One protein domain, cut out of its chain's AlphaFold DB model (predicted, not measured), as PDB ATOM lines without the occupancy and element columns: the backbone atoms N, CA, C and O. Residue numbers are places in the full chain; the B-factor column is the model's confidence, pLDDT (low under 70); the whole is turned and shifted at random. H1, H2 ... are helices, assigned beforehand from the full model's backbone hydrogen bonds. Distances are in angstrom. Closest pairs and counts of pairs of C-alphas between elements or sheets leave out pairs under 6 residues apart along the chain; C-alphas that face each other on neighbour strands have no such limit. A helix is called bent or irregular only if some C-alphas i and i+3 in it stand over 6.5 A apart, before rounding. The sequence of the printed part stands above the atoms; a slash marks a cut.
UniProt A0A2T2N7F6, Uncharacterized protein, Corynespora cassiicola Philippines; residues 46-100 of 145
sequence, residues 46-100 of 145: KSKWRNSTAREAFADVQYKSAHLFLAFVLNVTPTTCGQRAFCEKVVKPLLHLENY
ATOM      1  N   LYS A  46     171.482 190.000 187.234       61.72
ATOM      2  CA  LYS A  46     171.868 188.655 186.758       61.72
ATOM      3  C   LYS A  46     170.883 187.569 187.205       61.72
ATOM      4  O   LYS A  46     170.618 186.631 186.458       61.72
ATOM      5  N   SER A  47     170.334 187.699 188.410       71.94
ATOM      6  CA  SER A  47     169.329 186.775 188.944       71.94
ATOM      7  C   SER A  47     167.977 186.969 188.257       71.94
ATOM      8  O   SER A  47     167.308 185.983 187.963       71.94
ATOM      9  N   LYS A  48     167.620 188.214 187.906       77.50
ATOM     10  CA  LYS A  48     166.427 188.528 187.107       77.50
ATOM     11  C   LYS A  48     166.461 187.824 185.754       77.50
ATOM     12  O   LYS A  48     165.486 187.166 185.412       77.50
ATOM     13  N   TRP A  49     167.585 187.883 185.032       78.31
ATOM     14  CA  TRP A  49     167.711 187.192 183.742       78.31
ATOM     15  C   TRP A  49     167.550 185.674 183.881       78.31
ATOM     16  O   TRP A  49     166.707 185.093 183.207       78.31
ATOM     17  N   ARG A  50     168.268 185.032 184.815       80.25
ATOM     18  CA  ARG A  50     168.155 183.575 185.035       80.25
ATOM     19  C   ARG A  50     166.742 183.148 185.426       80.25
ATOM     20  O   ARG A  50     166.278 182.104 184.977       80.25
ATOM     21  N   ASN A  51     166.072 183.948 186.253       84.44
ATOM     22  CA  ASN A  51     164.697 183.689 186.664       84.44
ATOM     23  C   ASN A  51     163.728 183.853 185.493       84.44
ATOM     24  O   ASN A  51     162.859 183.006 185.316       84.44
ATOM     25  N   SER A  52     163.905 184.899 184.680       85.44
ATOM     26  CA  SER A  52     163.112 185.120 183.470       85.44
ATOM     27  C   SER A  52     163.263 183.952 182.500       85.44
ATOM     28  O   SER A  52     162.262 183.371 182.106       85.44
ATOM     29  N   THR A  53     164.499 183.539 182.201       87.88
ATOM     30  CA  THR A  53     164.778 182.401 181.311       87.88
ATOM     31  C   THR A  53     164.179 181.100 181.832       87.88
ATOM     32  O   THR A  53     163.611 180.332 181.066       87.88
ATOM     33  N   ALA A  54     164.281 180.839 183.138       90.75
ATOM     34  CA  ALA A  54     163.679 179.649 183.725       90.75
ATOM     35  C   ALA A  54     162.147 179.673 183.608       90.75
ATOM     36  O   ALA A  54     161.562 178.658 183.241       90.75
ATOM     37  N   ARG A  55     161.502 180.812 183.901       91.25
ATOM     38  CA  ARG A  55     160.044 180.969 183.779       91.25
ATOM     39  C   ARG A  55     159.573 180.791 182.341       91.25
ATOM     40  O   ARG A  55     158.631 180.041 182.129       91.25
ATOM     41  N   GLU A  56     160.260 181.411 181.387       91.56
ATOM     42  CA  GLU A  56     159.984 181.271 179.953       91.56
ATOM     43  C   GLU A  56     160.080 179.806 179.517       91.56
ATOM     44  O   GLU A  56     159.130 179.263 178.971       91.56
ATOM     45  N   ALA A  57     161.154 179.105 179.893       93.69
ATOM     46  CA  ALA A  57     161.309 177.692 179.565       93.69
ATOM     47  C   ALA A  57     160.216 176.798 180.185       93.69
ATOM     48  O   ALA A  57     159.753 175.856 179.544       93.69
ATOM     49  N   PHE A  58     159.785 177.066 181.422       95.31
ATOM     50  CA  PHE A  58     158.662 176.341 182.026       95.31
ATOM     51  C   PHE A  58     157.334 176.647 181.323       95.31
ATOM     52  O   PHE A  58     156.566 175.718 181.073       95.31
ATOM     53  N   ALA A  59     157.090 177.912 180.975       94.19
ATOM     54  CA  ALA A  59     155.900 178.337 180.246       94.19
ATOM     55  C   ALA A  59     155.841 177.702 178.849       94.19
ATOM     56  O   ALA A  59     154.807 177.156 178.474       94.19
ATOM     57  N   ASP A  60     156.960 177.662 178.120       95.00
ATOM     58  CA  ASP A  60     157.047 177.011 176.810       95.00
ATOM     59  C   ASP A  60     156.698 175.522 176.895       95.00
ATOM     60  O   ASP A  60     155.930 175.000 176.083       95.00
ATOM     61  N   VAL A  61     157.238 174.821 177.900       96.44
ATOM     62  CA  VAL A  61     156.940 173.396 178.114       96.44
ATOM     63  C   VAL A  61     155.457 173.198 178.420       96.44
ATOM     64  O   VAL A  61     154.842 172.278 177.882       96.44
ATOM     65  N   GLN A  62     154.868 174.065 179.242       96.25
ATOM     66  CA  GLN A  62     153.448 174.010 179.575       96.25
ATOM     67  C   GLN A  62     152.548 174.271 178.376       96.25
ATOM     68  O   GLN A  62     151.594 173.522 178.163       96.25
ATOM     69  N   TYR A  63     152.888 175.282 177.580       94.75
ATOM     70  CA  TYR A  63     152.184 175.619 176.352       94.75
ATOM     71  C   TYR A  63     152.184 174.444 175.366       94.75
ATOM     72  O   TYR A  63     151.183 174.190 174.700       94.75
ATOM     73  N   LYS A  64     153.286 173.683 175.297       95.19
ATOM     74  CA  LYS A  64     153.353 172.462 174.479       95.19
ATOM     75  C   LYS A  64     152.567 171.297 175.070       95.19
ATOM     76  O   LYS A  64     151.903 170.576 174.328       95.19
ATOM     77  N   SER A  65     152.672 171.063 176.375       96.25
ATOM     78  CA  SER A  65     151.938 169.997 177.057       96.25
ATOM     79  C   SER A  65     151.917 170.225 178.566       96.25
ATOM     80  O   SER A  65     152.935 170.102 179.247       96.25
ATOM     81  N   ALA A  66     150.722 170.456 179.113       96.56
ATOM     82  CA  ALA A  66     150.496 170.578 180.553       96.56
ATOM     83  C   ALA A  66     150.957 169.332 181.340       96.56
ATOM     84  O   ALA A  66     151.517 169.442 182.433       96.56
ATOM     85  N   HIS A  67     150.795 168.142 180.756       96.69
ATOM     86  CA  HIS A  67     151.240 166.887 181.358       96.69
ATOM     87  C   HIS A  67     152.766 166.789 181.426       96.69
ATOM     88  O   HIS A  67     153.334 166.461 182.472       96.69
ATOM     89  N   LEU A  68     153.439 167.119 180.315       97.00
ATOM     90  CA  LEU A  68     154.897 167.180 180.278       97.00
ATOM     91  C   LEU A  68     155.401 168.216 181.278       97.00
ATOM     92  O   LEU A  68     156.346 167.935 182.009       97.00
ATOM     93  N   PHE A  69     154.754 169.379 181.347       97.69
ATOM     94  CA  PHE A  69     155.096 170.421 182.302       97.69
ATOM     95  C   PHE A  69     155.061 169.930 183.742       97.69
ATOM     96  O   PHE A  69     156.033 170.158 184.457       97.69
ATOM     97  N   LEU A  70     154.016 169.217 184.173       97.69
ATOM     98  CA  LEU A  70     153.955 168.747 185.558       97.69
ATOM     99  C   LEU A  70     155.124 167.803 185.879       97.69
ATOM    100  O   LEU A  70     155.827 167.990 186.876       97.69
ATOM    101  N   ALA A  71     155.391 166.829 185.005       97.19
ATOM    102  CA  ALA A  71     156.516 165.913 185.176       97.19
ATOM    103  C   ALA A  71     157.871 166.649 185.106       97.19
ATOM    104  O   ALA A  71     158.790 166.360 185.877       97.19
ATOM    105  N   PHE A  72     157.997 167.637 184.222       96.94
ATOM    106  CA  PHE A  72     159.193 168.459 184.068       96.94
ATOM    107  C   PHE A  72     159.444 169.334 185.303       96.94
ATOM    108  O   PHE A  72     160.561 169.349 185.820       96.94
ATOM    109  N   VAL A  73     158.413 169.984 185.849       96.75
ATOM    110  CA  VAL A  73     158.478 170.768 187.092       96.75
ATOM    111  C   VAL A  73     158.857 169.911 188.284       96.75
ATOM    112  O   VAL A  73     159.517 170.428 189.176       96.75
ATOM    113  N   LEU A  74     158.515 168.625 188.324       96.81
ATOM    114  CA  LEU A  74     158.978 167.725 189.385       96.81
ATOM    115  C   LEU A  74     160.472 167.389 189.242       96.81
ATOM    116  O   LEU A  74     161.206 167.378 190.234       96.81
ATOM    117  N   ASN A  75     160.958 167.222 188.011       96.25
ATOM    118  CA  ASN A  75     162.327 166.777 187.728       96.25
ATOM    119  C   ASN A  75     163.366 167.904 187.621       96.25
ATOM    120  O   ASN A  75     164.548 167.676 187.883       96.25
ATOM    121  N   VAL A  76     162.960 169.116 187.244       95.00
ATOM    122  CA  VAL A  76     163.883 170.207 186.899       95.00
ATOM    123  C   VAL A  76     163.731 171.375 187.861       95.00
ATOM    124  O   VAL A  76     162.637 171.879 188.104       95.00
ATOM    125  N   THR A  77     164.854 171.833 188.416       92.00
ATOM    126  CA  THR A  77     164.871 173.019 189.281       92.00
ATOM    127  C   THR A  77     164.882 174.308 188.451       92.00
ATOM    128  O   THR A  77     165.492 174.332 187.377       92.00
ATOM    129  N   PRO A  78     164.326 175.422 188.966       89.44
ATOM    130  CA  PRO A  78     164.479 176.739 188.342       89.44
ATOM    131  C   PRO A  78     165.936 177.125 188.075       89.44
ATOM    132  O   PRO A  78     166.258 177.688 187.033       89.44
ATOM    133  N   THR A  79     166.852 176.765 188.976       88.44
ATOM    134  CA  THR A  79     168.281 177.066 188.834       88.44
ATOM    135  C   THR A  79     168.908 176.381 187.622       88.44
ATOM    136  O   THR A  79     169.736 177.004 186.950       88.44
ATOM    137  N   THR A  80     168.530 175.126 187.359       91.44
ATOM    138  CA  THR A  80     168.948 174.356 186.179       91.44
ATOM    139  C   THR A  80     168.295 174.910 184.918       91.44
ATOM    140  O   THR A  80     168.986 175.149 183.932       91.44
ATOM    141  N   CYS A  81     166.991 175.185 184.977       89.75
ATOM    142  CA  CYS A  81     166.229 175.737 183.859       89.75
ATOM    143  C   CYS A  81     166.717 177.140 183.450       89.75
ATOM    144  O   CYS A  81     166.687 177.500 182.286       89.75
ATOM    145  N   GLY A  82     167.271 177.923 184.378       87.81
ATOM    146  CA  GLY A  82     167.861 179.235 184.082       87.81
ATOM    147  C   GLY A  82     169.246 179.180 183.424       87.81
ATOM    148  O   GLY A  82     169.902 180.216 183.303       87.81
ATOM    149  N   GLN A  83     169.754 177.994 183.068       90.88
ATOM    150  CA  GLN A  83     171.027 177.838 182.361       90.88
ATOM    151  C   GLN A  83     170.781 177.702 180.857       90.88
ATOM    152  O   GLN A  83     170.226 176.708 180.400       90.88
ATOM    153  N   ARG A  84     171.304 178.641 180.059       88.12
ATOM    154  CA  ARG A  84     171.144 178.622 178.593       88.12
ATOM    155  C   ARG A  84     171.569 177.300 177.951       88.12
ATOM    156  O   ARG A  84     170.871 176.785 177.088       88.12
ATOM    157  N   ALA A  85     172.692 176.730 178.389       90.50
ATOM    158  CA  ALA A  85     173.180 175.456 177.861       90.50
ATOM    159  C   ALA A  85     172.200 174.299 178.119       90.50
ATOM    160  O   ALA A  85     172.080 173.408 177.283       90.50
ATOM    161  N   PHE A  86     171.495 174.321 179.253       92.25
ATOM    162  CA  PHE A  86     170.451 173.350 179.552       92.25
ATOM    163  C   PHE A  86     169.220 173.584 178.669       92.25
ATOM    164  O   PHE A  86     168.723 172.631 178.072       92.25
ATOM    165  N   CYS A  87     168.780 174.836 178.502       89.69
ATOM    166  CA  CYS A  87     167.659 175.150 177.613       89.69
ATOM    167  C   CYS A  87     167.909 174.672 176.179       89.69
ATOM    168  O   CYS A  87     167.080 173.959 175.623       89.69
ATOM    169  N   GLU A  88     169.071 174.983 175.603       90.12
ATOM    170  CA  GLU A  88     169.388 174.607 174.217       90.12
ATOM    171  C   GLU A  88     169.532 173.092 174.028       90.12
ATOM    172  O   GLU A  88     169.112 172.556 173.006       90.12
ATOM    173  N   LYS A  89     170.128 172.388 174.998       91.69
ATOM    174  CA  LYS A  89     170.424 170.950 174.863       91.69
ATOM    175  C   LYS A  89     169.293 170.039 175.317       91.69
ATOM    176  O   LYS A  89     169.317 168.859 174.983       91.69
ATOM    177  N   VAL A  90     168.363 170.542 176.126       92.00
ATOM    178  CA  VAL A  90     167.371 169.703 176.807       92.00
ATOM    179  C   VAL A  90     165.957 170.221 176.602       92.00
ATOM    180  O   VAL A  90     165.127 169.488 176.075       92.00
ATOM    181  N   VAL A  91     165.682 171.478 176.959       92.31
ATOM    182  CA  VAL A  91     164.330 172.048 176.819       92.31
ATOM    183  C   VAL A  91     163.946 172.136 175.348       92.31
ATOM    184  O   VAL A  91     162.904 171.630 174.952       92.31
ATOM    185  N   LYS A  92     164.817 172.697 174.509       92.75
ATOM    186  CA  LYS A  92     164.535 172.890 173.089       92.75
ATOM    187  C   LYS A  92     164.234 171.568 172.372       92.75
ATOM    188  O   LYS A  92     163.180 171.513 171.751       92.75
ATOM    189  N   PRO A  93     165.022 170.482 172.494       92.50
ATOM    190  CA  PRO A  93     164.625 169.184 171.942       92.50
ATOM    191  C   PRO A  93     163.275 168.670 172.454       92.50
ATOM    192  O   PRO A  93     162.500 168.143 171.663       92.50
ATOM    193  N   LEU A  94     162.961 168.856 173.745       92.56
ATOM    194  CA  LEU A  94     161.659 168.466 174.302       92.56
ATOM    195  C   LEU A  94     160.496 169.241 173.664       92.56
ATOM    196  O   LEU A  94     159.444 168.652 173.449       92.56
ATOM    197  N   LEU A  95     160.687 170.521 173.326       93.69
ATOM    198  CA  LEU A  95     159.676 171.359 172.660       93.69
ATOM    199  C   LEU A  95     159.465 171.021 171.170       93.69
ATOM    200  O   LEU A  95     158.478 171.469 170.581       93.69
ATOM    201  N   HIS A  96     160.386 170.268 170.558       93.62
ATOM    202  CA  HIS A  96     160.352 169.875 169.141       93.62
ATOM    203  C   HIS A  96     159.958 168.406 168.936       93.62
ATOM    204  O   HIS A  96     160.120 167.876 167.838       93.62
ATOM    205  N   LEU A  97     159.455 167.729 169.971       92.25
ATOM    206  CA  LEU A  97     158.901 166.388 169.805       92.25
ATOM    207  C   LEU A  97     157.688 166.432 168.867       92.25
ATOM    208  O   LEU A  97     156.851 167.329 168.970       92.25
ATOM    209  N   GLU A  98     157.585 165.442 167.978       91.81
ATOM    210  CA  GLU A  98     156.475 165.322 167.020       91.81
ATOM    211  C   GLU A  98     155.126 165.116 167.719       91.81
ATOM    212  O   GLU A  98     154.097 165.604 167.258       91.81
ATOM    213  N   ASN A  99     155.128 164.405 168.850       92.19
ATOM    214  CA  ASN A  99     153.951 164.184 169.679       92.19
ATOM    215  C   ASN A  99     154.315 164.121 171.172       92.19
ATOM    216  O   ASN A  99     155.460 163.874 171.557       92.19
ATOM    217  N   TYR A 100     153.300 164.322 172.015       94.31
ATOM    218  CA  TYR A 100     153.426 164.355 173.477       94.31
ATOM    219  C   TYR A 100     152.584 163.277 174.175       94.31
ATOM    220  O   TYR A 100     152.433 163.312 175.398       94.31
TER     221      TYR A 100
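Overview. This is residues 46 to 100 of the 145 residues of an uncharacterized protein of Corynespora cassiicola Philippines (UniProt A0A2T2N7F6). One long helix, H1, runs along most of the length of the domain; H2 folds back from its end in a hairpin, short H3 packs on its residues 50 to 58, H4 runs beside it the same way, nearly parallel to it, and residues 96 to 100 follow H4 as a tail with no named element. The printed part has 55 residues with four named helices, H1 to H4 in chain order, and no named strand: all helix. It is compact, radius of gyration of the C-alphas 10.6 A, and elongated, spanning 35 by 19 by 17 A.

Arrangement. H1, residues 46 to 64, is the hub, touching three helices. With residues 58 to 62 alone it touches H2, residues 66 to 75; the closest C-alphas, of Gln 62 and Phe 69, are 4.8 A apart, and this helical hairpin has a steep tilt of 42 degrees, opposite ways. H1 touches H3, residues 78 to 81, with residues 50 to 58 alone, closest C-alphas Ala 54 and Cys 81, 4.7 A. H4, residues 84 to 95, touches H1 at a shallow tilt of 10 degrees, the same way, closest C-alphas Val 61 and Leu 95, 6.4 A. H2 and H4 are apart. Every O i to N i+4 pair is within hydrogen-bond range in H1 and H2, 6 of 8 in H4; H3 is too short for one.

Along the chain. H1 is 27.5 A long from C-alpha 46 at (171.868, 188.655, 186.758); H2 is 14.3 A, H3 4.9 A, and H4 14.8 A, ending at C-alpha 95 (159.676, 171.359, 172.660). H4 is neither bent nor irregular, but only just: C-alphas 89 and 92 are 6.4 A apart.

Size, cuts and confidence. The farthest C-alphas, of Lys 46 and Asn 99, are 34.8 A apart. The printed part has no cut, and its three links are tight. Only residue 46 has pLDDT under 70.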